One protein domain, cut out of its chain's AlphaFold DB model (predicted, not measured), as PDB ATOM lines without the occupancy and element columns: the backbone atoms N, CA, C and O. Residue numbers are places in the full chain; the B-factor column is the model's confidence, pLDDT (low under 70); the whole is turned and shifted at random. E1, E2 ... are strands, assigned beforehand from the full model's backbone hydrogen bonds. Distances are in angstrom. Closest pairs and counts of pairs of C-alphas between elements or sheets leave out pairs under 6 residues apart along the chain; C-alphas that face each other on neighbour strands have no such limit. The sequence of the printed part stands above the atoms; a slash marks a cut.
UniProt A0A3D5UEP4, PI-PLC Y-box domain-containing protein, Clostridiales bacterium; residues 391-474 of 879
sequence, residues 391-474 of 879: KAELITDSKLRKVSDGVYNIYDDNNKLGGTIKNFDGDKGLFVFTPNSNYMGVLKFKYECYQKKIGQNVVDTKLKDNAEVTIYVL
ATOM      1  N   LYS A 391     217.689 249.910 156.667       65.69
ATOM      2  CA  LYS A 391     216.594 248.975 156.947       65.69
ATOM      3  C   LYS A 391     215.241 249.572 156.601       65.69
ATOM      4  O   LYS A 391     215.038 250.772 156.772       65.69
ATOM      5  N   ALA A 392     214.310 248.718 156.195       69.25
ATOM      6  CA  ALA A 392     212.886 249.005 156.119       69.25
ATOM      7  C   ALA A 392     212.127 248.298 157.255       69.25
ATOM      8  O   ALA A 392     212.410 247.138 157.556       69.25
ATOM      9  N   GLU A 393     211.130 248.964 157.840       77.94
ATOM     10  CA  GLU A 393     210.225 248.386 158.843       77.94
ATOM     11  C   GLU A 393     208.758 248.646 158.468       77.94
ATOM     12  O   GLU A 393     208.402 249.739 158.032       77.94
ATOM     13  N   LEU A 394     207.898 247.632 158.602       83.69
ATOM     14  CA  LEU A 394     206.477 247.714 158.239       83.69
ATOM     15  C   LEU A 394     205.666 248.433 159.326       83.69
ATOM     16  O   LEU A 394     205.644 247.983 160.472       83.69
ATOM     17  N   ILE A 395     204.924 249.483 158.956       84.12
ATOM     18  CA  ILE A 395     203.982 250.141 159.870       84.12
ATOM     19  C   ILE A 395     202.723 249.280 159.958       84.12
ATOM     20  O   ILE A 395     201.994 249.126 158.979       84.12
ATOM     21  N   THR A 396     202.439 248.739 161.142       84.69
ATOM     22  CA  THR A 396     201.160 248.073 161.399       84.69
ATOM     23  C   THR A 396     200.075 249.096 161.714       84.69
ATOM     24  O   THR A 396     200.191 249.824 162.700       84.69
ATOM     25  N   ASP A 397     199.009 249.117 160.923       85.38
ATOM     26  CA  ASP A 397     197.885 250.043 161.065       85.38
ATOM     27  C   ASP A 397     196.531 249.334 160.839       85.38
ATOM     28  O   ASP A 397     196.402 248.113 160.986       85.38
ATOM     29  N   SER A 398     195.477 250.089 160.518       84.25
ATOM     30  CA  SER A 398     194.175 249.503 160.198       84.25
ATOM     31  C   SER A 398     194.184 248.688 158.900       84.25
ATOM     32  O   SER A 398     193.375 247.765 158.797       84.25
ATOM     33  N   LYS A 399     195.083 248.963 157.947       87.50
ATOM     34  CA  LYS A 399     195.205 248.249 156.668       87.50
ATOM     35  C   LYS A 399     196.216 247.107 156.731       87.50
ATOM     36  O   LYS A 399     195.970 246.083 156.104       87.50
ATOM     37  N   LEU A 400     197.298 247.214 157.507       91.56
ATOM     38  CA  LEU A 400     198.310 246.160 157.665       91.56
ATOM     39  C   LEU A 400     198.391 245.646 159.110       91.56
ATOM     40  O   LEU A 400     198.921 246.309 159.995       91.56
ATOM     41  N   ARG A 401     197.922 244.419 159.354       94.00
ATOM     42  CA  ARG A 401     197.826 243.833 160.704       94.00
ATOM     43  C   ARG A 401     198.776 242.651 160.852       94.00
ATOM     44  O   ARG A 401     198.652 241.670 160.121       94.00
ATOM     45  N   LYS A 402     199.703 242.714 161.812       91.19
ATOM     46  CA  LYS A 402     200.579 241.580 162.153       91.19
ATOM     47  C   LYS A 402     199.740 240.413 162.690       91.19
ATOM     48  O   LYS A 402     198.885 240.613 163.547       91.19
ATOM     49  N   VAL A 403     199.990 239.208 162.179       89.62
ATOM     50  CA  VAL A 403     199.290 237.963 162.561       89.62
ATOM     51  C   VAL A 403     200.211 237.058 163.380       89.62
ATOM     52  O   VAL A 403     199.791 236.471 164.371       89.62
ATOM     53  N   SER A 404     201.482 236.985 162.989       89.25
ATOM     54  CA  SER A 404     202.574 236.355 163.736       89.25
ATOM     55  C   SER A 404     203.889 237.052 163.379       89.25
ATOM     56  O   SER A 404     203.908 237.982 162.569       89.25
ATOM     57  N   ASP A 405     205.013 236.621 163.947       82.25
ATOM     58  CA  ASP A 405     206.317 237.089 163.471       82.25
ATOM     59  C   ASP A 405     206.513 236.752 161.985       82.25
ATOM     60  O   ASP A 405     206.141 235.673 161.523       82.25
ATOM     61  N   GLY A 406     207.009 237.732 161.223       79.56
ATOM     62  CA  GLY A 406     207.191 237.647 159.772       79.56
ATOM     63  C   GLY A 406     205.912 237.573 158.921       79.56
ATOM     64  O   GLY A 406     206.042 237.414 157.706       79.56
ATOM     65  N   VAL A 407     204.705 237.672 159.501       87.56
ATOM     66  CA  VAL A 407     203.426 237.479 158.784       87.56
ATOM     67  C   VAL A 407     202.419 238.587 159.096       87.56
ATOM     68  O   VAL A 407     202.052 238.810 160.252       87.56
ATOM     69  N   TYR A 408     201.904 239.226 158.045       92.50
ATOM     70  CA  TYR A 408     200.977 240.354 158.130       92.50
ATOM     71  C   TYR A 408     199.803 240.152 157.167       92.50
ATOM     72  O   TYR A 408     200.004 239.795 156.011       92.50
ATOM     73  N   ASN A 409     198.576 240.404 157.614       95.12
ATOM     74  CA  ASN A 409     197.402 240.457 156.746       95.12
ATOM     75  C   ASN A 409     197.165 241.894 156.285       95.12
ATOM     76  O   ASN A 409     197.176 242.814 157.106       95.12
ATOM     77  N   ILE A 410     196.909 242.065 154.990       91.81
ATOM     78  CA  ILE A 410     196.581 243.354 154.384       91.81
ATOM     79  C   ILE A 410     195.089 243.426 154.043       91.81
ATOM     80  O   ILE A 410     194.500 242.447 153.578       91.81
ATOM     81  N   TYR A 411     194.483 244.581 154.291       93.75
ATOM     82  CA  TYR A 411     193.060 244.866 154.144       93.75
ATOM     83  C   TYR A 411     192.860 246.081 153.232       93.75
ATOM     84  O   TYR A 411     193.728 246.949 153.150       93.75
ATOM     85  N   ASP A 412     191.718 246.140 152.550       90.00
ATOM     86  CA  ASP A 412     191.318 247.320 151.781       90.00
ATOM     87  C   ASP A 412     190.657 248.398 152.661       90.00
ATOM     88  O   ASP A 412     190.437 248.215 153.864       90.00
ATOM     89  N   ASP A 413     190.295 249.523 152.042       88.12
ATOM     90  CA  ASP A 413     189.616 250.646 152.704       88.12
ATOM     91  C   ASP A 413     188.224 250.277 153.265       88.12
ATOM     92  O   ASP A 413     187.698 250.975 154.128       88.12
ATOM     93  N   ASN A 414     187.654 249.143 152.836       89.00
ATOM     94  CA  ASN A 414     186.395 248.577 153.327       89.00
ATOM     95  C   ASN A 414     186.608 247.495 154.406       89.00
ATOM     96  O   ASN A 414     185.660 246.793 154.762       89.00
ATOM     97  N   ASN A 415     187.833 247.331 154.927       89.25
ATOM     98  CA  ASN A 415     188.211 246.299 155.903       89.25
ATOM     99  C   ASN A 415     188.042 244.847 155.380       89.25
ATOM    100  O   ASN A 415     187.964 243.895 156.160       89.25
ATOM    101  N   LYS A 416     188.022 244.639 154.057       91.00
ATOM    102  CA  LYS A 416     188.032 243.310 153.428       91.00
ATOM    103  C   LYS A 416     189.467 242.782 153.371       91.00
ATOM    104  O   LYS A 416     190.368 243.471 152.903       91.00
ATOM    105  N   LEU A 417     189.683 241.540 153.813       92.19
ATOM    106  CA  LEU A 417     190.995 240.881 153.755       92.19
ATOM    107  C   LEU A 417     191.451 240.714 152.295       92.19
ATOM    108  O   LEU A 417     190.859 239.932 151.548       92.19
ATOM    109  N   GLY A 418     192.518 241.414 151.920       85.31
ATOM    110  CA  GLY A 418     193.113 241.399 150.587       85.31
ATOM    111  C   GLY A 418     194.116 240.275 150.356       85.31
ATOM    112  O   GLY A 418     194.196 239.723 149.260       85.31
ATOM    113  N   GLY A 419     194.852 239.895 151.397       88.06
ATOM    114  CA  GLY A 419     195.826 238.810 151.351       88.06
ATOM    115  C   GLY A 419     196.786 238.834 152.537       88.06
ATOM    116  O   GLY A 419     196.549 239.521 153.533       88.06
ATOM    117  N   THR A 420     197.883 238.093 152.411       89.31
ATOM    118  CA  THR A 420     198.891 237.924 153.462       89.31
ATOM    119  C   THR A 420     200.291 238.172 152.906       89.31
ATOM    120  O   THR A 420     200.705 237.533 151.940       89.31
ATOM    121  N   ILE A 421     201.030 239.068 153.550       84.69
ATOM    122  CA  ILE A 421     202.460 239.312 153.362       84.69
ATOM    123  C   ILE A 421     203.241 238.373 154.292       84.69
ATOM    124  O   ILE A 421     202.907 238.233 155.471       84.69
ATOM    125  N   LYS A 422     204.277 237.724 153.757       84.88
ATOM    126  CA  LYS A 422     205.195 236.823 154.467       84.88
ATOM    127  C   LYS A 422     206.646 237.126 154.100       84.88
ATOM    128  O   LYS A 422     206.904 237.750 153.072       84.88
ATOM    129  N   ASN A 423     207.580 236.609 154.899       78.94
ATOM    130  CA  ASN A 423     209.021 236.635 154.625       78.94
ATOM    131  C   ASN A 423     209.551 238.058 154.357       78.94
ATOM    132  O   ASN A 423     210.309 238.264 153.413       78.94
ATOM    133  N   PHE A 424     209.115 239.039 155.156       76.69
ATOM    134  CA  PHE A 424     209.594 240.415 155.032       76.69
ATOM    135  C   PHE A 424     211.065 240.519 155.466       76.69
ATOM    136  O   PHE A 424     211.392 240.330 156.638       76.69
ATOM    137  N   ASP A 425     211.941 240.818 154.511       71.75
ATOM    138  CA  ASP A 425     213.383 240.990 154.689       71.75
ATOM    139  C   ASP A 425     213.699 242.488 154.764       71.75
ATOM    140  O   ASP A 425     213.905 243.152 153.746       71.75
ATOM    141  N   GLY A 426     213.693 243.036 155.982       65.44
ATOM    142  CA  GLY A 426     213.883 244.471 156.218       65.44
ATOM    143  C   GLY A 426     215.239 245.018 155.755       65.44
ATOM    144  O   GLY A 426     215.326 246.201 155.445       65.44
ATOM    145  N   ASP A 427     216.272 244.178 155.635       65.94
ATOM    146  CA  ASP A 427     217.589 244.570 155.108       65.94
ATOM    147  C   ASP A 427     217.613 244.654 153.563       65.94
ATOM    148  O   ASP A 427     218.611 245.079 152.984       65.94
ATOM    149  N   LYS A 428     216.539 244.223 152.876       60.00
ATOM    150  CA  LYS A 428     216.427 244.217 151.399       60.00
ATOM    151  C   LYS A 428     215.108 244.784 150.853       60.00
ATOM    152  O   LYS A 428     214.962 244.914 149.643       60.00
ATOM    153  N   GLY A 429     214.127 245.064 151.714       63.62
ATOM    154  CA  GLY A 429     212.772 245.471 151.323       63.62
ATOM    155  C   GLY A 429     211.937 244.373 150.642       63.62
ATOM    156  O   GLY A 429     210.895 244.678 150.066       63.62
ATOM    157  N   LEU A 430     212.375 243.109 150.673       65.12
ATOM    158  CA  LEU A 430     211.706 242.005 149.971       65.12
ATOM    159  C   LEU A 430     210.544 241.436 150.783       65.12
ATOM    160  O   LEU A 430     210.613 241.369 152.009       65.12
ATOM    161  N   PHE A 431     209.508 240.950 150.099       76.00
ATOM    162  CA  PHE A 431     208.441 240.157 150.710       76.00
ATOM    163  C   PHE A 431     207.747 239.226 149.705       76.00
ATOM    164  O   PHE A 431     207.835 239.389 148.487       76.00
ATOM    165  N   VAL A 432     207.015 238.245 150.236       72.75
ATOM    166  CA  VAL A 432     206.134 237.349 149.476       72.75
ATOM    167  C   VAL A 432     204.687 237.713 149.792       72.75
ATOM    168  O   VAL A 432     204.229 237.518 150.919       72.75
ATOM    169  N   PHE A 433     203.947 238.228 148.810       81.19
ATOM    170  CA  PHE A 433     202.513 238.489 148.946       81.19
ATOM    171  C   PHE A 433     201.679 237.328 148.390       81.19
ATOM    172  O   PHE A 433     201.865 236.879 147.262       81.19
ATOM    173  N   THR A 434     200.732 236.847 149.195       82.00
ATOM    174  CA  THR A 434     199.726 235.851 148.808       82.00
ATOM    175  C   THR A 434     198.345 236.517 148.783       82.00
ATOM    176  O   THR A 434     197.824 236.814 149.863       82.00
ATOM    177  N   PRO A 435     197.721 236.751 147.613       76.19
ATOM    178  CA  PRO A 435     196.374 237.311 147.555       76.19
ATOM    179  C   PRO A 435     195.333 236.345 148.134       76.19
ATOM    180  O   PRO A 435     195.435 235.123 147.993       76.19
ATOM    181  N   ASN A 436     194.297 236.902 148.760       80.00
ATOM    182  CA  ASN A 436     193.098 236.166 149.146       80.00
ATOM    183  C   ASN A 436     192.330 235.764 147.874       80.00
ATOM    184  O   ASN A 436     192.074 236.611 147.021       80.00
ATOM    185  N   SER A 437     191.921 234.496 147.751       67.06
ATOM    186  CA  SER A 437     191.258 233.965 146.546       67.06
ATOM    187  C   SER A 437     189.971 234.695 146.162       67.06
ATOM    188  O   SER A 437     189.562 234.640 145.008       67.06
ATOM    189  N   ASN A 438     189.337 235.367 147.128       75.62
ATOM    190  CA  ASN A 438     188.053 236.046 146.960       75.62
ATOM    191  C   ASN A 438     188.214 237.584 146.961       75.62
ATOM    192  O   ASN A 438     187.244 238.327 147.177       75.62
ATOM    193  N   TYR A 439     189.441 238.079 146.771       73.25
ATOM    194  CA  TYR A 439     189.757 239.498 146.679       73.25
ATOM    195  C   TYR A 439     190.185 239.900 145.260       73.25
ATOM    196  O   TYR A 439     190.959 239.214 144.605       73.25
ATOM    197  N   MET A 440     189.677 241.049 144.827       67.94
ATOM    198  CA  MET A 440     190.085 241.805 143.646       67.94
ATOM    199  C   MET A 440     190.024 243.280 144.041       67.94
ATOM    200  O   MET A 440     189.120 243.655 144.795       67.94
ATOM    201  N   GLY A 441     190.949 244.095 143.539       76.25
ATOM    202  CA  GLY A 441     191.027 245.519 143.869       76.25
ATOM    203  C   GLY A 441     192.437 245.981 144.224       76.25
ATOM    204  O   GLY A 441     193.423 245.310 143.912       76.25
ATOM    205  N   VAL A 442     192.508 247.146 144.868       68.69
ATOM    206  CA  VAL A 442     193.748 247.839 145.234       68.69
ATOM    207  C   VAL A 442     193.965 247.747 146.743       68.69
ATOM    208  O   VAL A 442     193.062 248.030 147.528       68.69
ATOM    209  N   LEU A 443     195.177 247.381 147.148       76.12
ATOM    210  CA  LEU A 443     195.594 247.259 148.543       76.12
ATOM    211  C   LEU A 443     196.751 248.216 148.815       76.12
ATOM    212  O   LEU A 443     197.652 248.342 147.989       76.12
ATOM    213  N   LYS A 444     196.733 248.875 149.976       82.81
ATOM    214  CA  LYS A 444     197.734 249.874 150.373       82.81
ATOM    215  C   LYS A 444     198.245 249.598 151.784       82.81
ATOM    216  O   LYS A 444     197.444 249.326 152.676       82.81
ATOM    217  N   PHE A 445     199.559 249.671 151.987       82.75
ATOM    218  CA  PHE A 445     200.191 249.573 153.307       82.75
ATOM    219  C   PHE A 445     201.390 250.508 153.430       82.75
ATOM    220  O   PHE A 445     201.919 250.966 152.420       82.75
ATOM    221  N   LYS A 446     201.839 250.772 154.661       83.75
ATOM    222  CA  LYS A 446     202.934 251.709 154.930       83.75
ATOM    223  C   LYS A 446     204.180 251.065 155.531       83.75
ATOM    224  O   LYS A 446     204.116 250.018 156.173       83.75
ATOM    225  N   TYR A 447     205.310 251.738 155.353       79.38
ATOM    226  CA  TYR A 447     206.606 251.361 155.903       79.38
ATOM    227  C   TYR A 447     207.482 252.594 156.186       79.38
ATOM    228  O   TYR A 447     207.198 253.712 155.751       79.38
ATOM    229  N   GLU A 448     208.550 252.376 156.940       77.12
ATOM    230  CA  GLU A 448     209.561 253.369 157.306       77.12
ATOM    231  C   GLU A 448     210.945 252.891 156.867       77.12
ATOM    232  O   GLU A 448     211.155 251.687 156.706       77.12
ATOM    233  N   CYS A 449     211.900 253.813 156.709       65.25
ATOM    234  CA  CYS A 449     213.287 253.463 156.397       65.25
ATOM    235  C   CYS A 449     214.303 254.172 157.296       65.25
ATOM    236  O   CYS A 449     214.140 255.348 157.611       65.25
ATOM    237  N   TYR A 450     215.386 253.469 157.632       67.06
ATOM    238  CA  TYR A 450     216.406 253.859 158.610       67.06
ATOM    239  C   TYR A 450     217.821 253.571 158.090       67.06
ATOM    240  O   TYR A 450     218.117 252.429 157.760       67.06
ATOM    241  N   GLN A 451     218.715 254.560 158.040       62.44
ATOM    242  CA  GLN A 451     220.128 254.397 157.674       62.44
ATOM    243  C   GLN A 451     220.968 254.016 158.898       62.44
ATOM    244  O   GLN A 451     221.023 254.785 159.866       62.44
ATOM    245  N   LYS A 452     221.684 252.887 158.838       55.06
ATOM    246  CA  LYS A 452     222.641 252.512 159.883       55.06
ATOM    247  C   LYS A 452     224.017 253.089 159.584       55.06
ATOM    248  O   LYS A 452     224.692 252.688 158.635       55.06
ATOM    249  N   LYS A 453     224.476 254.009 160.431       50.88
ATOM    250  CA  LYS A 453     225.796 254.634 160.282       50.88
ATOM    251  C   LYS A 453     226.897 253.672 160.740       50.88
ATOM    252  O   LYS A 453     227.100 253.460 161.933       50.88
ATOM    253  N   ILE A 454     227.620 253.075 159.793       46.09
ATOM    254  CA  ILE A 454     228.734 252.166 160.099       46.09
ATOM    255  C   ILE A 454     229.909 252.980 160.670       46.09
ATOM    256  O   ILE A 454     230.547 253.734 159.942       46.09
ATOM    257  N   GLY A 455     230.210 252.815 161.964       46.69
ATOM    258  CA  GLY A 455     231.480 253.272 162.551       46.69
ATOM    259  C   GLY A 455     231.455 253.720 164.017       46.69
ATOM    260  O   GLY A 455     232.492 253.648 164.670       46.69
ATOM    261  N   GLN A 456     230.315 254.162 164.562       42.59
ATOM    262  CA  GLN A 456     230.195 254.627 165.957       42.59
ATOM    263  C   GLN A 456     228.824 254.283 166.562       42.59
ATOM    264  O   GLN A 456     227.851 254.093 165.838       42.59
ATOM    265  N   ASN A 457     228.745 254.233 167.898       45.97
ATOM    266  CA  ASN A 457     227.514 253.969 168.655       45.97
ATOM    267  C   ASN A 457     226.570 255.189 168.632       45.97
ATOM    268  O   ASN A 457     226.474 255.926 169.612       45.97
ATOM    269  N   VAL A 458     225.896 255.415 167.503       49.41
ATOM    270  CA  VAL A 458     224.942 256.516 167.286       49.41
ATOM    271  C   VAL A 458     223.656 255.964 166.660       49.41
ATOM    272  O   VAL A 458     223.694 254.981 165.927       49.41
ATOM    273  N   VAL A 459     222.524 256.587 166.994       51.41
ATOM    274  CA  VAL A 459     221.159 256.188 166.601       51.41
ATOM    275  C   VAL A 459     220.986 256.133 165.074       51.41
ATOM    276  O   VAL A 459     221.498 256.999 164.359       51.41
ATOM    277  N   ASP A 460     220.231 255.144 164.585       59.19
ATOM    278  CA  ASP A 460     219.884 255.001 163.167       59.19
ATOM    279  C   ASP A 460     219.113 256.232 162.645       59.19
ATOM    280  O   ASP A 460     218.200 256.749 163.292       59.19
ATOM    281  N   THR A 461     219.479 256.727 161.459       65.69
ATOM    282  CA  THR A 461     218.904 257.963 160.897       65.69
ATOM    283  C   THR A 461     217.686 257.642 160.034       65.69
ATOM    284  O   THR A 461     217.829 257.000 158.999       65.69
ATOM    285  N   LYS A 462     216.484 258.091 160.415       69.31
ATOM    286  CA  LYS A 462     215.262 257.853 159.623       69.31
ATOM    287  C   LYS A 462     215.349 258.574 158.264       69.31
ATOM    288  O   LYS A 462     215.468 259.794 158.221       69.31
ATOM    289  N   LEU A 463     215.309 257.810 157.172       58.56
ATOM    290  CA  LEU A 463     215.438 258.269 155.778       58.56
ATOM    291  C   LEU A 463     214.089 258.646 155.156       58.56
ATOM    292  O   LEU A 463     213.992 259.630 154.425       58.56
ATOM    293  N   LYS A 464     213.048 257.856 155.442       63.34
ATOM    294  CA  LYS A 464     211.661 258.130 155.048       63.34
ATOM    295  C   LYS A 464     210.698 257.729 156.156       63.34
ATOM    296  O   LYS A 464     210.888 256.720 156.838       63.34
ATOM    297  N   ASP A 465     209.650 258.527 156.282       70.94
ATOM    298  CA  ASP A 465     208.529 258.347 157.194       70.94
ATOM    299  C   ASP A 465     207.257 258.052 156.385       70.94
ATOM    300  O   ASP A 465     207.066 258.643 155.322       70.94
ATOM    301  N   ASN A 466     206.395 257.153 156.877       69.25
ATOM    302  CA  ASN A 466     205.056 256.901 156.321       69.25
ATOM    303  C   ASN A 466     204.977 256.601 154.799       69.25
ATOM    304  O   ASN A 466     203.942 256.858 154.180       69.25
ATOM    305  N   ALA A 467     206.024 256.028 154.193       66.56
ATOM    306  CA  ALA A 467     206.029 255.678 152.770       66.56
ATOM    307  C   ALA A 467     204.984 254.588 152.466       66.56
ATOM    308  O   ALA A 467     204.815 253.667 153.263       66.56
ATOM    309  N   GLU A 468     204.277 254.683 151.335       77.50
ATOM    310  CA  GLU A 468     203.178 253.772 150.978       77.50
ATOM    311  C   GLU A 468     203.565 252.802 149.846       77.50
ATOM    312  O   GLU A 468     204.283 253.153 148.911       77.50
ATOM    313  N   VAL A 469     203.061 251.572 149.933       69.75
ATOM    314  CA  VAL A 469     203.125 250.522 148.911       69.75
ATOM    315  C   VAL A 469     201.715 250.246 148.410       69.75
ATOM    316  O   VAL A 469     200.816 250.016 149.218       69.75
ATOM    317  N   THR A 470     201.533 250.208 147.088       68.62
ATOM    318  CA  THR A 470     200.262 249.844 146.441       68.62
ATOM    319  C   THR A 470     200.394 248.492 145.729       68.62
ATOM    320  O   THR A 470     201.358 248.266 145.004       68.62
ATOM    321  N   ILE A 471     199.427 247.588 145.925       69.50
ATOM    322  CA  ILE A 471     199.332 246.272 145.271       69.50
ATOM    323  C   ILE A 471     197.993 246.174 144.533       69.50
ATOM    324  O   ILE A 471     196.944 246.466 145.109       69.50
ATOM    325  N   TYR A 472     198.019 245.692 143.291       62.19
ATOM    326  CA  TYR A 472     196.829 245.408 142.484       62.19
ATOM    327  C   TYR A 472     196.564 243.897 142.449       62.19
ATOM    328  O   TYR A 472     197.475 243.112 142.192       62.19
ATOM    329  N   VAL A 473     195.322 243.475 142.712       59.31
ATOM    330  CA  VAL A 473     194.920 242.057 142.706       59.31
ATOM    331  C   VAL A 473     193.890 241.803 141.607       59.31
ATOM    332  O   VAL A 473     192.776 242.331 141.651       59.31
ATOM    333  N   LEU A 474     194.282 240.977 140.635       50.50
ATOM    334  CA  LEU A 474     193.547 240.669 139.405       50.50
ATOM    335  C   LEU A 474     193.001 239.222 139.409       50.50
ATOM    336  O   LEU A 474     193.538 238.365 140.116       50.50
TER     337      LEU A 474
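Overview. This is residues 391 to 474 of the 879 residues of the protein "PI-PLC Y-box domain-containing protein" of Clostridiales bacterium (UniProt A0A3D5UEP4). The model is a small strand sandwich of two strongly twisted sheets face to face, a four-stranded meander E2, E3, E4 and E5 over a three-stranded sheet of E1, E6 and E7. The long hairpin of E6 and E7 reaches past the other strands at one end, and its turn at residues 452 to 460 adds to the length. The printed part has 84 residues, with seven named strands, E1 to E7, and no named helix; the class is all strand, and the sheet orders E2 - E3 - E4 - E5 and E1 - E6 - E7 are both antiparallel. It is only just loose, close to compact, with a radius of gyration of the C-alphas of 14.3 A, and its outline is a rod of 50 by 20 by 20 A.

Arrangement. Start at E1, residues 391 to 395, an edge strand whose neighbour is E6, residues 441 to 451; look for N 393 and O 448, 2.9 A apart. Beyond a tight link, E2, residues 400 to 404, and E3, residues 407 to 411, form a hairpin, with N 401 and O 409 at 2.9 A. E3 forms another with E4, residues 417 to 425, where N 408 and O 421 are 2.9 A apart. E4 and E5, residues 430 to 435, follow as a hairpin, with N 422 and O 432 at 2.8 A; this completes the meander, each strand the antiparallel neighbour of the one before. E6 then forms a hairpin with E7, residues 461 to 473, at 161 degrees between directions, with N 443 and O 471 at 2.8 A. The two sheets form a sandwich, two sheets face to face: the facing parts are 9.0 A centre to centre, with strands at 34 degrees. Between the sheets, the closest C-alphas of E2 and E6 are those of Leu 400 and Phe 445, 5.8 A apart. E3 and E7 are apart.

Along the chain. Find C-alpha 391 at (216.594, 248.975, 156.947), where E1 begins; it runs 13.0 A to C-alpha 395. E2 measures 12.3 A, E3 13.5 A, E4 22.4 A and E5 16.2 A. E6 starts at C-alpha 441, (191.027, 245.519, 143.869), and runs 33.4 A. E7 runs 34.0 A to C-alpha 473 at (194.920, 242.057, 142.706).

Size, cuts and confidence. The C-alphas farthest apart are those of Asn 438 and Gln 456, at 49.8 A. The printed part has no cut and no long link; the link E6 to E7, nine residues, is short but not tight. Mean pLDDT of the printed part is 74.5; look for values under 70 at, among others, residues 449 to 464 and 469 to 474.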